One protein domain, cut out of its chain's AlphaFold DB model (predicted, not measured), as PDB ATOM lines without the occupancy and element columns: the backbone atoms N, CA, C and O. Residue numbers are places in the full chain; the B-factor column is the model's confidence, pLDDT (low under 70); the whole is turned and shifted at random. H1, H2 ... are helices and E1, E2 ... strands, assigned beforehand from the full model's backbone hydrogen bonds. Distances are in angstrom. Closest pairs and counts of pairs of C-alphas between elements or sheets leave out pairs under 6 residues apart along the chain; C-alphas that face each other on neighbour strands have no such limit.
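AT A GLANCE: This is residues 11 to 91 of the 161 residues of an uncharacterized protein of Xanthomonadales bacterium 69-70 (UniProt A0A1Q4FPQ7). A strongly twisted sheet of four strands has the long helix H1 packed along one face, over E2, while the second helix, H2, only grazes the sheet and meets the first residues of H1 at a steep tilt. The 81 printed residues hold two named helices and four named strands, in the order E1, H1, E2, H2, E3, E4. The sheet is mixed, in the order E1, E2, E3, E4, and the class is mixed, helices and strands. The whole is compact, with a radius of gyration of the C-alphas of 12.0 A and spans of 33 by 30 by 18 A.

IN THESE COORDINATES: Find C-alpha 12 at (37.206, -7.929, 43.103), where E1 begins; it runs to residue 17. H1, residues 26 to 43, is 23.8 A long, starting at (38.325, -31.134, 54.643). Next come E2, residues 47 to 52, and H2, residues 56 to 68, 18.6 A long. E3 takes residues 73 to 78, and E4 takes 84 to 90, ending at (29.091, -19.809, 55.290).

HOW THE PARTS SIT: Look first at E1 and E2, parallel, with N 16 and O 50 2.8 A apart. E2 and E3 are parallel too, with N 51 and O 74 at 2.9 A. E3 and E4 form an antiparallel hairpin, with N 75 and O 88 at 2.8 A. E1, H1, E2 and E2, H2, E3 are strand-helix-strand units, parallel neighbour strands with a helix between, both crossovers right-handed. H1 makes two layers with the sheet, a helix on one face; its height is 9.4 A, and C-alphas 37 and 49 come closest to each other, 5.7 A. H2 only grazes the sheet with residues 58 to 67. H1 and H2 touch at Gly 26 and Glu 61, their closest C-alphas, 6.0 A, at a steep tilt of 64 degrees, the same way; H1 touches with residues 26 to 30 alone. In H2 every O i to N i+4 pair is within hydrogen-bond range, in H1 12 of 14.

THE WHOLE: The two C-alphas farthest apart, Ser 68 and His 81, are 34.4 A apart. The printed part has no cut and no long link, and no printed residue is under 70 in pLDDT.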
ATOM      1  N   PRO A  11      40.137  -4.226  43.866       93.56
ATOM      2  CA  PRO A  11      39.504  -5.275  44.656       93.56
ATOM      3  C   PRO A  11      38.316  -5.899  43.911       93.56
ATOM      4  O   PRO A  11      37.409  -5.186  43.478       93.56
ATOM      5  N   GLN A  12      38.308  -7.218  43.753       93.88
ATOM      6  CA  GLN A  12      37.206  -7.929  43.103       93.88
ATOM      7  C   GLN A  12      37.089  -9.382  43.579       93.88
ATOM      8  O   GLN A  12      38.098  -9.981  43.985       93.88
ATOM      9  N   PRO A  13      35.880  -9.972  43.515       95.31
ATOM     10  CA  PRO A  13      35.712 -11.398  43.740       95.31
ATOM     11  C   PRO A  13      36.470 -12.213  42.682       95.31
ATOM     12  O   PRO A  13      36.503 -11.861  41.504       95.31
ATOM     13  N   VAL A  14      37.065 -13.323  43.113       94.94
ATOM     14  CA  VAL A  14      37.680 -14.337  42.247       94.94
ATOM     15  C   VAL A  14      36.994 -15.663  42.535       94.94
ATOM     16  O   VAL A  14      37.066 -16.175  43.650       94.94
ATOM     17  N   PHE A  15      36.306 -16.217  41.545       96.19
ATOM     18  CA  PHE A  15      35.485 -17.407  41.748       96.19
ATOM     19  C   PHE A  15      36.309 -18.686  41.612       96.19
ATOM     20  O   PHE A  15      36.928 -18.939  40.578       96.19
ATOM     21  N   LEU A  16      36.291 -19.502  42.662       96.69
ATOM     22  CA  LEU A  16      36.721 -20.891  42.632       96.69
ATOM     23  C   LEU A  16      35.498 -21.715  42.231       96.69
ATOM     24  O   LEU A  16      34.615 -21.924  43.058       96.69
ATOM     25  N   ASP A  17      35.402 -22.111  40.964       96.56
ATOM     26  CA  ASP A  17      34.242 -22.848  40.452       96.56
ATOM     27  C   ASP A  17      34.351 -24.346  40.781       96.56
ATOM     28  O   ASP A  17      35.232 -25.044  40.282       96.56
ATOM     29  N   PHE A  18      33.453 -24.826  41.642       97.19
ATOM     30  CA  PHE A  18      33.339 -26.222  42.069       97.19
ATOM     31  C   PHE A  18      32.331 -27.015  41.223       97.19
ATOM     32  O   PHE A  18      31.995 -28.149  41.573       97.19
ATOM     33  N   LYS A  19      31.855 -26.475  40.091       96.06
ATOM     34  CA  LYS A  19      30.970 -27.205  39.171       96.06
ATOM     35  C   LYS A  19      31.583 -28.559  38.788       96.06
ATOM     36  O   LYS A  19      32.686 -28.637  38.254       96.06
ATOM     37  N   GLY A  20      30.838 -29.633  39.049       95.12
ATOM     38  CA  GLY A  20      31.267 -31.014  38.790       95.12
ATOM     39  C   GLY A  20      32.089 -31.666  39.911       95.12
ATOM     40  O   GLY A  20      32.470 -32.824  39.771       95.12
ATOM     41  N   ILE A  21      32.345 -30.970  41.023       95.75
ATOM     42  CA  ILE A  21      32.965 -31.554  42.219       95.75
ATOM     43  C   ILE A  21      31.869 -32.118  43.124       95.75
ATOM     44  O   ILE A  21      31.173 -31.378  43.815       95.75
ATOM     45  N   GLU A  22      31.711 -33.440  43.129       95.12
ATOM     46  CA  GLU A  22      30.660 -34.111  43.908       95.12
ATOM     47  C   GLU A  22      30.944 -34.090  45.416       95.12
ATOM     48  O   GLU A  22      30.034 -33.870  46.217       95.12
ATOM     49  N   ALA A  23      32.213 -34.261  45.796       93.31
ATOM     50  CA  ALA A  23      32.689 -34.211  47.173       93.31
ATOM     51  C   ALA A  23      34.141 -33.711  47.234       93.31
ATOM     52  O   ALA A  23      34.922 -33.905  46.301       93.31
ATOM     53  N   ALA A  24      34.514 -33.104  48.358       93.62
ATOM     54  CA  ALA A  24      35.874 -32.667  48.646       93.62
ATOM     55  C   ALA A  24      36.192 -32.937  50.119       93.62
ATOM     56  O   ALA A  24      35.351 -32.717  50.985       93.62
ATOM     57  N   THR A  25      37.401 -33.409  50.413       91.94
ATOM     58  CA  THR A  25      37.814 -33.654  51.799       91.94
ATOM     59  C   THR A  25      38.111 -32.338  52.517       91.94
ATOM     60  O   THR A  25      38.599 -31.382  51.906       91.94
ATOM     61  N   GLY A  26      37.937 -32.299  53.841       90.19
ATOM     62  CA  GLY A  26      38.325 -31.134  54.643       90.19
ATOM     63  C   GLY A  26      39.793 -30.713  54.464       90.19
ATOM     64  O   GLY A  26      40.102 -29.523  54.477       90.19
ATOM     65  N   SER A  27      40.713 -31.657  54.216       92.12
ATOM     66  CA  SER A  27      42.117 -31.337  53.917       92.12
ATOM     67  C   SER A  27      42.291 -30.625  52.575       92.12
ATOM     68  O   SER A  27      43.077 -29.684  52.505       92.12
ATOM     69  N   PHE A  28      41.546 -31.027  51.541       93.94
ATOM     70  CA  PHE A  28      41.538 -30.348  50.249       93.94
ATOM     71  C   PHE A  28      40.965 -28.935  50.379       93.94
ATOM     72  O   PHE A  28      41.587 -27.978  49.932       93.94
ATOM     73  N   LEU A  29      39.820 -28.778  51.050       95.62
ATOM     74  CA  LEU A  29      39.164 -27.475  51.215       95.62
ATOM     75  C   LEU A  29      40.000 -26.498  52.048       95.62
ATOM     76  O   LEU A  29      40.085 -25.317  51.713       95.62
ATOM     77  N   ARG A  30      40.676 -26.989  53.090       95.25
ATOM     78  CA  ARG A  30      41.618 -26.192  53.883       95.25
ATOM     79  C   ARG A  30      42.713 -25.575  53.015       95.25
ATOM     80  O   ARG A  30      42.970 -24.384  53.136       95.25
ATOM     81  N   GLU A  31      43.338 -26.362  52.143       94.44
ATOM     82  CA  GLU A  31      44.435 -25.881  51.297       94.44
ATOM     83  C   GLU A  31      43.918 -25.044  50.110       94.44
ATOM     84  O   GLU A  31      44.402 -23.945  49.848       94.44
ATOM     85  N   CYS A  32      42.898 -25.525  49.399       93.88
ATOM     86  CA  CYS A  32      42.437 -24.902  48.157       93.88
ATOM     87  C   CYS A  32      41.545 -23.675  48.361       93.88
ATOM     88  O   CYS A  32      41.486 -22.830  47.472       93.88
ATOM     89  N   VAL A  33      40.850 -23.564  49.497       96.81
ATOM     90  CA  VAL A  33      39.944 -22.439  49.775       96.81
ATOM     91  C   VAL A  33      40.545 -21.514  50.823       96.81
ATOM     92  O   VAL A  33      40.819 -20.354  50.524       96.81
ATOM     93  N   PHE A  34      40.791 -22.009  52.038       96.62
ATOM     94  CA  PHE A  34      41.214 -21.153  53.153       96.62
ATOM     95  C   PHE A  34      42.670 -20.706  53.016       96.62
ATOM     96  O   PHE A  34      42.933 -19.506  53.025       96.62
ATOM     97  N   ALA A  35      43.606 -21.629  52.780       95.88
ATOM     98  CA  ALA A  35      45.008 -21.262  52.592       95.88
ATOM     99  C   ALA A  35      45.211 -20.425  51.317       95.88
ATOM    100  O   ALA A  35      46.016 -19.495  51.317       95.88
ATOM    101  N   PHE A  36      44.443 -20.677  50.249       95.75
ATOM    102  CA  PHE A  36      44.462 -19.818  49.062       95.75
ATOM    103  C   PHE A  36      43.914 -18.411  49.338       95.75
ATOM    104  O   PHE A  36      44.502 -17.423  48.892       95.75
ATOM    105  N   ARG A  37      42.818 -18.287  50.097       96.56
ATOM    106  CA  ARG A  37      42.289 -16.990  50.540       96.56
ATOM    107  C   ARG A  37      43.326 -16.231  51.358       96.56
ATOM    108  O   ARG A  37      43.582 -15.067  51.057       96.56
ATOM    109  N   ASP A  38      43.955 -16.889  52.322       95.06
ATOM    110  CA  ASP A  38      44.991 -16.286  53.159       95.06
ATOM    111  C   ASP A  38      46.204 -15.873  52.305       95.06
ATOM    112  O   ASP A  38      46.690 -14.747  52.417       95.06
ATOM    113  N   HIS A  39      46.624 -16.709  51.348       94.88
ATOM    114  CA  HIS A  39      47.640 -16.340  50.360       94.88
ATOM    115  C   HIS A  39      47.246 -15.085  49.572       94.88
ATOM    116  O   HIS A  39      48.064 -14.175  49.427       94.88
ATOM    117  N   CYS A  40      45.996 -14.978  49.112       94.38
ATOM    118  CA  CYS A  40      45.522 -13.781  48.421       94.38
ATOM    119  C   CYS A  40      45.611 -12.539  49.316       94.38
ATOM    120  O   CYS A  40      46.032 -11.484  48.856       94.38
ATOM    121  N   ARG A  41      45.300 -12.649  50.611       93.62
ATOM    122  CA  ARG A  41      45.436 -11.522  51.552       93.62
ATOM    123  C   ARG A  41      46.881 -11.052  51.726       93.62
ATOM    124  O   ARG A  41      47.094  -9.873  51.987       93.62
ATOM    125  N   HIS A  42      47.858 -11.941  51.556       90.44
ATOM    126  CA  HIS A  42      49.279 -11.618  51.711       90.44
ATOM    127  C   HIS A  42      49.990 -11.225  50.412       90.44
ATOM    128  O   HIS A  42      50.909 -10.412  50.452       90.44
ATOM    129  N   ALA A  43      49.600 -11.809  49.279       88.94
ATOM    130  CA  ALA A  43      50.345 -11.715  48.025       88.94
ATOM    131  C   ALA A  43      49.522 -11.182  46.844       88.94
ATOM    132  O   ALA A  43      50.107 -10.810  45.831       88.94
ATOM    133  N   MET A  44      48.189 -11.138  46.949       87.94
ATOM    134  CA  MET A  44      47.273 -10.694  45.891       87.94
ATOM    135  C   MET A  44      46.126  -9.861  46.483       87.94
ATOM    136  O   MET A  44      44.959 -10.247  46.411       87.94
ATOM    137  N   GLU A  45      46.455  -8.724  47.099       85.44
ATOM    138  CA  GLU A  45      45.561  -7.941  47.976       85.44
ATOM    139  C   GLU A  45      44.181  -7.588  47.377       85.44
ATOM    140  O   GLU A  45      43.187  -7.449  48.098       85.44
ATOM    141  N   ASN A  46      44.090  -7.529  46.049       93.44
ATOM    142  CA  ASN A  46      42.871  -7.218  45.311       93.44
ATOM    143  C   ASN A  46      42.036  -8.444  44.888       93.44
ATOM    144  O   ASN A  46      40.939  -8.278  44.362       93.44
ATOM    145  N   ALA A  47      42.507  -9.671  45.113       94.56
ATOM    146  CA  ALA A  47      41.774 -10.896  44.800       94.56
ATOM    147  C   ALA A  47      41.033 -11.422  46.035       94.56
ATOM    148  O   ALA A  47      41.662 -11.733  47.047       94.56
ATOM    149  N   TYR A  48      39.708 -11.546  45.955       96.69
ATOM    150  CA  TYR A  48      38.857 -12.018  47.053       96.69
ATOM    151  C   TYR A  48      38.198 -13.345  46.667       96.69
ATOM    152  O   TYR A  48      37.188 -13.329  45.964       96.69
ATOM    153  N   PRO A  49      38.763 -14.498  47.068       96.75
ATOM    154  CA  PRO A  49      38.224 -15.792  46.672       96.75
ATOM    155  C   PRO A  49      36.795 -16.030  47.166       96.75
ATOM    156  O   PRO A  49      36.478 -15.784  48.329       96.75
ATOM    157  N   VAL A  50      35.953 -16.552  46.276       97.88
ATOM    158  CA  VAL A  50      34.563 -16.951  46.529       97.88
ATOM    159  C   VAL A  50      34.372 -18.365  46.004       97.88
ATOM    160  O   VAL A  50      34.744 -18.655  44.867       97.88
ATOM    161  N   VAL A  51      33.784 -19.249  46.805       98.19
ATOM    162  CA  VAL A  51      33.442 -20.606  46.365       98.19
ATOM    163  C   VAL A  51      32.174 -20.540  45.516       98.19
ATOM    164  O   VAL A  51      31.111 -20.184  46.014       98.19
ATOM    165  N   ALA A  52      32.263 -20.883  44.238       98.25
ATOM    166  CA  ALA A  52      31.121 -20.915  43.335       98.25
ATOM    167  C   ALA A  52      30.670 -22.354  43.068       98.25
ATOM    168  O   ALA A  52      31.503 -23.245  42.938       98.25
ATOM    169  N   ASN A  53      29.359 -22.567  42.930       97.75
ATOM    170  CA  ASN A  53      28.758 -23.820  42.451       97.75
ATOM    171  C   ASN A  53      29.157 -25.073  43.259       97.75
ATOM    172  O   ASN A  53      29.283 -26.163  42.697       97.75
ATOM    173  N   ALA A  54      29.374 -24.931  44.568       97.81
ATOM    174  CA  ALA A  54      29.657 -26.071  45.433       97.81
ATOM    175  C   ALA A  54      28.389 -26.902  45.679       97.81
ATOM    176  O   ALA A  54      27.291 -26.367  45.839       97.81
ATOM    177  N   THR A  55      28.538 -28.226  45.743       97.75
ATOM    178  CA  THR A  55      27.449 -29.120  46.156       97.75
ATOM    179  C   THR A  55      27.151 -28.956  47.647       97.75
ATOM    180  O   THR A  55      27.991 -28.477  48.411       97.75
ATOM    181  N   ALA A  56      25.975 -29.409  48.093       96.94
ATOM    182  CA  ALA A  56      25.609 -29.387  49.512       96.94
ATOM    183  C   ALA A  56      26.654 -30.092  50.400       96.94
ATOM    184  O   ALA A  56      27.027 -29.557  51.439       96.94
ATOM    185  N   VAL A  57      27.201 -31.224  49.941       97.25
ATOM    186  CA  VAL A  57      28.261 -31.968  50.647       97.25
ATOM    187  C   VAL A  57      29.522 -31.113  50.821       97.25
ATOM    188  O   VAL A  57      30.092 -31.053  51.906       97.25
ATOM    189  N   VAL A  58      29.953 -30.401  49.775       97.94
ATOM    190  CA  VAL A  58      31.114 -29.500  49.864       97.94
ATOM    191  C   VAL A  58      30.822 -28.306  50.782       97.94
ATOM    192  O   VAL A  58      31.688 -27.903  51.557       97.94
ATOM    193  N   VAL A  59      29.609 -27.749  50.732       97.88
ATOM    194  CA  VAL A  59      29.172 -26.657  51.618       97.88
ATOM    195  C   VAL A  59      29.175 -27.089  53.089       97.88
ATOM    196  O   VAL A  59      29.618 -26.320  53.942       97.88
ATOM    197  N   GLU A  60      28.734 -28.310  53.394       97.06
ATOM    198  CA  GLU A  60      28.775 -28.880  54.746       97.06
ATOM    199  C   GLU A  60      30.211 -29.011  55.268       97.06
ATOM    200  O   GLU A  60      30.507 -28.565  56.380       97.06
ATOM    201  N   GLU A  61      31.130 -29.529  54.451       97.44
ATOM    202  CA  GLU A  61      32.550 -29.638  54.807       97.44
ATOM    203  C   GLU A  61      33.209 -28.260  55.004       97.44
ATOM    204  O   GLU A  61      33.966 -28.050  55.959       97.44
ATOM    205  N   LEU A  62      32.875 -27.275  54.158       97.75
ATOM    206  CA  LEU A  62      33.306 -25.883  54.333       97.75
ATOM    207  C   LEU A  62      32.797 -25.301  55.655       97.75
ATOM    208  O   LEU A  62      33.563 -24.656  56.372       97.75
ATOM    209  N   ALA A  63      31.527 -25.534  55.996       97.56
ATOM    210  CA  ALA A  63      30.926 -25.054  57.236       97.56
ATOM    211  C   ALA A  63      31.575 -25.697  58.469       97.56
ATOM    212  O   ALA A  63      31.869 -25.000  59.447       97.56
ATOM    213  N   PHE A  64      31.841 -27.004  58.413       96.50
ATOM    214  CA  PHE A  64      32.532 -27.732  59.473       96.50
ATOM    215  C   PHE A  64      33.935 -27.163  59.712       96.50
ATOM    216  O   PHE A  64      34.294 -26.842  60.851       96.50
ATOM    217  N   TYR A  65      34.706 -26.959  58.640       95.94
ATOM    218  CA  TYR A  65      36.039 -26.378  58.750       95.94
ATOM    219  C   TYR A  65      35.995 -24.935  59.270       95.94
ATOM    220  O   TYR A  65      36.685 -24.620  60.243       95.94
ATOM    221  N   ALA A  66      35.142 -24.082  58.698       96.69
ATOM    222  CA  ALA A  66      34.975 -22.686  59.107       96.69
ATOM    223  C   ALA A  66      34.646 -22.559  60.604       96.69
ATOM    224  O   ALA A  66      35.228 -21.734  61.309       96.69
ATOM    225  N   LYS A  67      33.778 -23.438  61.120       96.94
ATOM    226  CA  LYS A  67      33.445 -23.500  62.548       96.94
ATOM    227  C   LYS A  67      34.664 -23.808  63.414       96.94
ATOM    228  O   LYS A  67      34.865 -23.148  64.429       96.94
ATOM    229  N   SER A  68      35.496 -24.769  63.007       94.69
ATOM    230  CA  SER A  68      36.708 -25.140  63.756       94.69
ATOM    231  C   SER A  68      37.737 -24.006  63.866       94.69
ATOM    232  O   SER A  68      38.548 -24.014  64.787       94.69
ATOM    233  N   GLN A  69      37.699 -23.037  62.944       93.50
ATOM    234  CA  GLN A  69      38.652 -21.926  62.857       93.50
ATOM    235  C   GLN A  69      38.074 -20.578  63.323       93.50
ATOM    236  O   GLN A  69      38.744 -19.555  63.177       93.50
ATOM    237  N   ALA A  70      36.841 -20.548  63.854       94.94
ATOM    238  CA  ALA A  70      36.104 -19.306  64.123       94.94
ATOM    239  C   ALA A  70      36.130 -18.359  62.902       94.94
ATOM    240  O   ALA A  70      36.574 -17.202  62.953       94.94
ATOM    241  N   ASP A  71      35.739 -18.909  61.753       96.12
ATOM    242  CA  ASP A  71      35.899 -18.267  60.457       96.12
ATOM    243  C   ASP A  71      34.659 -18.392  59.570       96.12
ATOM    244  O   ASP A  71      33.691 -19.080  59.910       96.12
ATOM    245  N   ALA A  72      34.705 -17.700  58.431       97.56
ATOM    246  CA  ALA A  72      33.661 -17.705  57.421       97.56
ATOM    247  C   ALA A  72      34.241 -17.703  55.998       97.56
ATOM    248  O   ALA A  72      35.400 -17.348  55.780       97.56
ATOM    249  N   VAL A  73      33.426 -18.084  55.016       97.50
ATOM    250  CA  VAL A  73      33.799 -18.063  53.596       97.50
ATOM    251  C   VAL A  73      32.591 -17.751  52.718       97.50
ATOM    252  O   VAL A  73      31.477 -18.201  52.991       97.50
ATOM    253  N   TRP A  74      32.802 -16.954  51.671       98.00
ATOM    254  CA  TRP A  74      31.759 -16.643  50.701       98.00
ATOM    255  C   TRP A  74      31.502 -17.820  49.766       98.00
ATOM    256  O   TRP A  74      32.432 -18.422  49.227       98.00
ATOM    257  N   HIS A  75      30.221 -18.088  49.552       97.19
ATOM    258  CA  HIS A  75      29.687 -19.075  48.634       97.19
ATOM    259  C   HIS A  75      28.637 -18.433  47.722       97.19
ATOM    260  O   HIS A  75      27.888 -17.562  48.169       97.19
ATOM    261  N   CYS A  76      28.545 -18.869  46.470       97.94
ATOM    262  CA  CYS A  76      27.472 -18.466  45.566       97.94
ATOM    263  C   CYS A  76      27.194 -19.499  44.470       97.94
ATOM    264  O   CYS A  76      27.984 -20.406  44.215       97.94
ATOM    265  N   GLU A  77      26.100 -19.298  43.747       97.19
ATOM    266  CA  GLU A  77      25.912 -19.849  42.408       97.19
ATOM    267  C   GLU A  77      26.536 -18.895  41.384       97.19
ATOM    268  O   GLU A  77      26.421 -17.673  41.505       97.19
ATOM    269  N   LEU A  78      27.202 -19.435  40.367       96.75
ATOM    270  CA  LEU A  78      27.782 -18.661  39.276       96.75
ATOM    271  C   LEU A  78      27.281 -19.211  37.943       96.75
ATOM    272  O   LEU A  78      27.585 -20.341  37.560       96.75
ATOM    273  N   SER A  79      26.512 -18.390  37.230       94.12
ATOM    274  CA  SER A  79      26.032 -18.724  35.884       94.12
ATOM    275  C   SER A  79      27.160 -18.714  34.845       94.12
ATOM    276  O   SER A  79      28.198 -18.084  35.037       94.12
ATOM    277  N   GLU A  80      26.914 -19.315  33.680       89.75
ATOM    278  CA  GLU A  80      27.859 -19.327  32.546       89.75
ATOM    279  C   GLU A  80      28.205 -17.921  32.022       89.75
ATOM    280  O   GLU A  80      29.239 -17.723  31.390       89.75
ATOM    281  N   HIS A  81      27.369 -16.923  32.323       88.56
ATOM    282  CA  HIS A  81      27.598 -15.516  31.983       88.56
ATOM    283  C   HIS A  81      28.259 -14.715  33.117       88.56
ATOM    284  O   HIS A  81      28.255 -13.484  33.078       88.56
ATOM    285  N   GLY A  82      28.770 -15.381  34.157       87.75
ATOM    286  CA  GLY A  82      29.448 -14.737  35.285       87.75
ATOM    287  C   GLY A  82      28.521 -13.986  36.246       87.75
ATOM    288  O   GLY A  82      28.999 -13.233  37.091       87.75
ATOM    289  N   ARG A  83      27.195 -14.160  36.139       93.38
ATOM    290  CA  ARG A  83      26.248 -13.588  37.111       93.38
ATOM    291  C   ARG A  83      26.232 -14.424  38.382       93.38
ATOM    292  O   ARG A  83      26.058 -15.641  38.294       93.38
ATOM    293  N   VAL A  84      26.367 -13.741  39.516       95.19
ATOM    294  CA  VAL A  84      26.283 -14.300  40.870       95.19
ATOM    295  C   VAL A  84      24.818 -14.476  41.265       95.19
ATOM    296  O   VAL A  84      24.027 -13.540  41.151       95.19
ATOM    297  N   GLY A  85      24.470 -15.665  41.747       95.31
ATOM    298  CA  GLY A  85      23.196 -15.997  42.379       95.31
ATOM    299  C   GLY A  85      23.414 -16.531  43.795       95.31
ATOM    300  O   GLY A  85      24.510 -16.972  44.136       95.31
ATOM    301  N   SER A  86      22.373 -16.476  44.626       94.88
ATOM    302  CA  SER A  86      22.357 -17.078  45.970       94.88
ATOM    303  C   SER A  86      23.614 -16.795  46.831       94.88
ATOM    304  O   SER A  86      24.190 -17.739  47.385       94.88
ATOM    305  N   PRO A  87      24.098 -15.536  46.944       95.75
ATOM    306  CA  PRO A  87      25.289 -15.237  47.734       95.75
ATOM    307  C   PRO A  87      25.047 -15.581  49.208       95.75
ATOM    308  O   PRO A  87      24.058 -15.166  49.810       95.75
ATOM    309  N   ASN A  88      25.968 -16.332  49.805       95.88
ATOM    310  CA  ASN A  88      25.883 -16.770  51.190       95.88
ATOM    311  C   ASN A  88      27.254 -16.722  51.867       95.88
ATOM    312  O   ASN A  88      28.256 -17.146  51.298       95.88
ATOM    313  N   LEU A  89      27.289 -16.257  53.113       97.19
ATOM    314  CA  LEU A  89      28.491 -16.277  53.938       97.19
ATOM    315  C   LEU A  89      28.425 -17.477  54.887       97.19
ATOM    316  O   LEU A  89      27.848 -17.394  55.974       97.19
ATOM    317  N   ILE A  90      29.018 -18.595  54.474       97.69
ATOM    318  CA  ILE A  90      29.091 -19.809  55.290       97.69
ATOM    319  C   ILE A  90      29.878 -19.491  56.560       97.69
ATOM    320  O   ILE A  90      30.970 -18.932  56.487       97.69
ATOM    321  N   GLY A  91      29.335 -19.857  57.722       97.31
ATOM    322  CA  GLY A  91      29.993 -19.624  59.008       97.31
ATOM    323  C   GLY A  91      29.872 -18.196  59.541       97.31
ATOM    324  O   GLY A  91      30.602 -17.842  60.460       97.31
TER     325      GLY A  91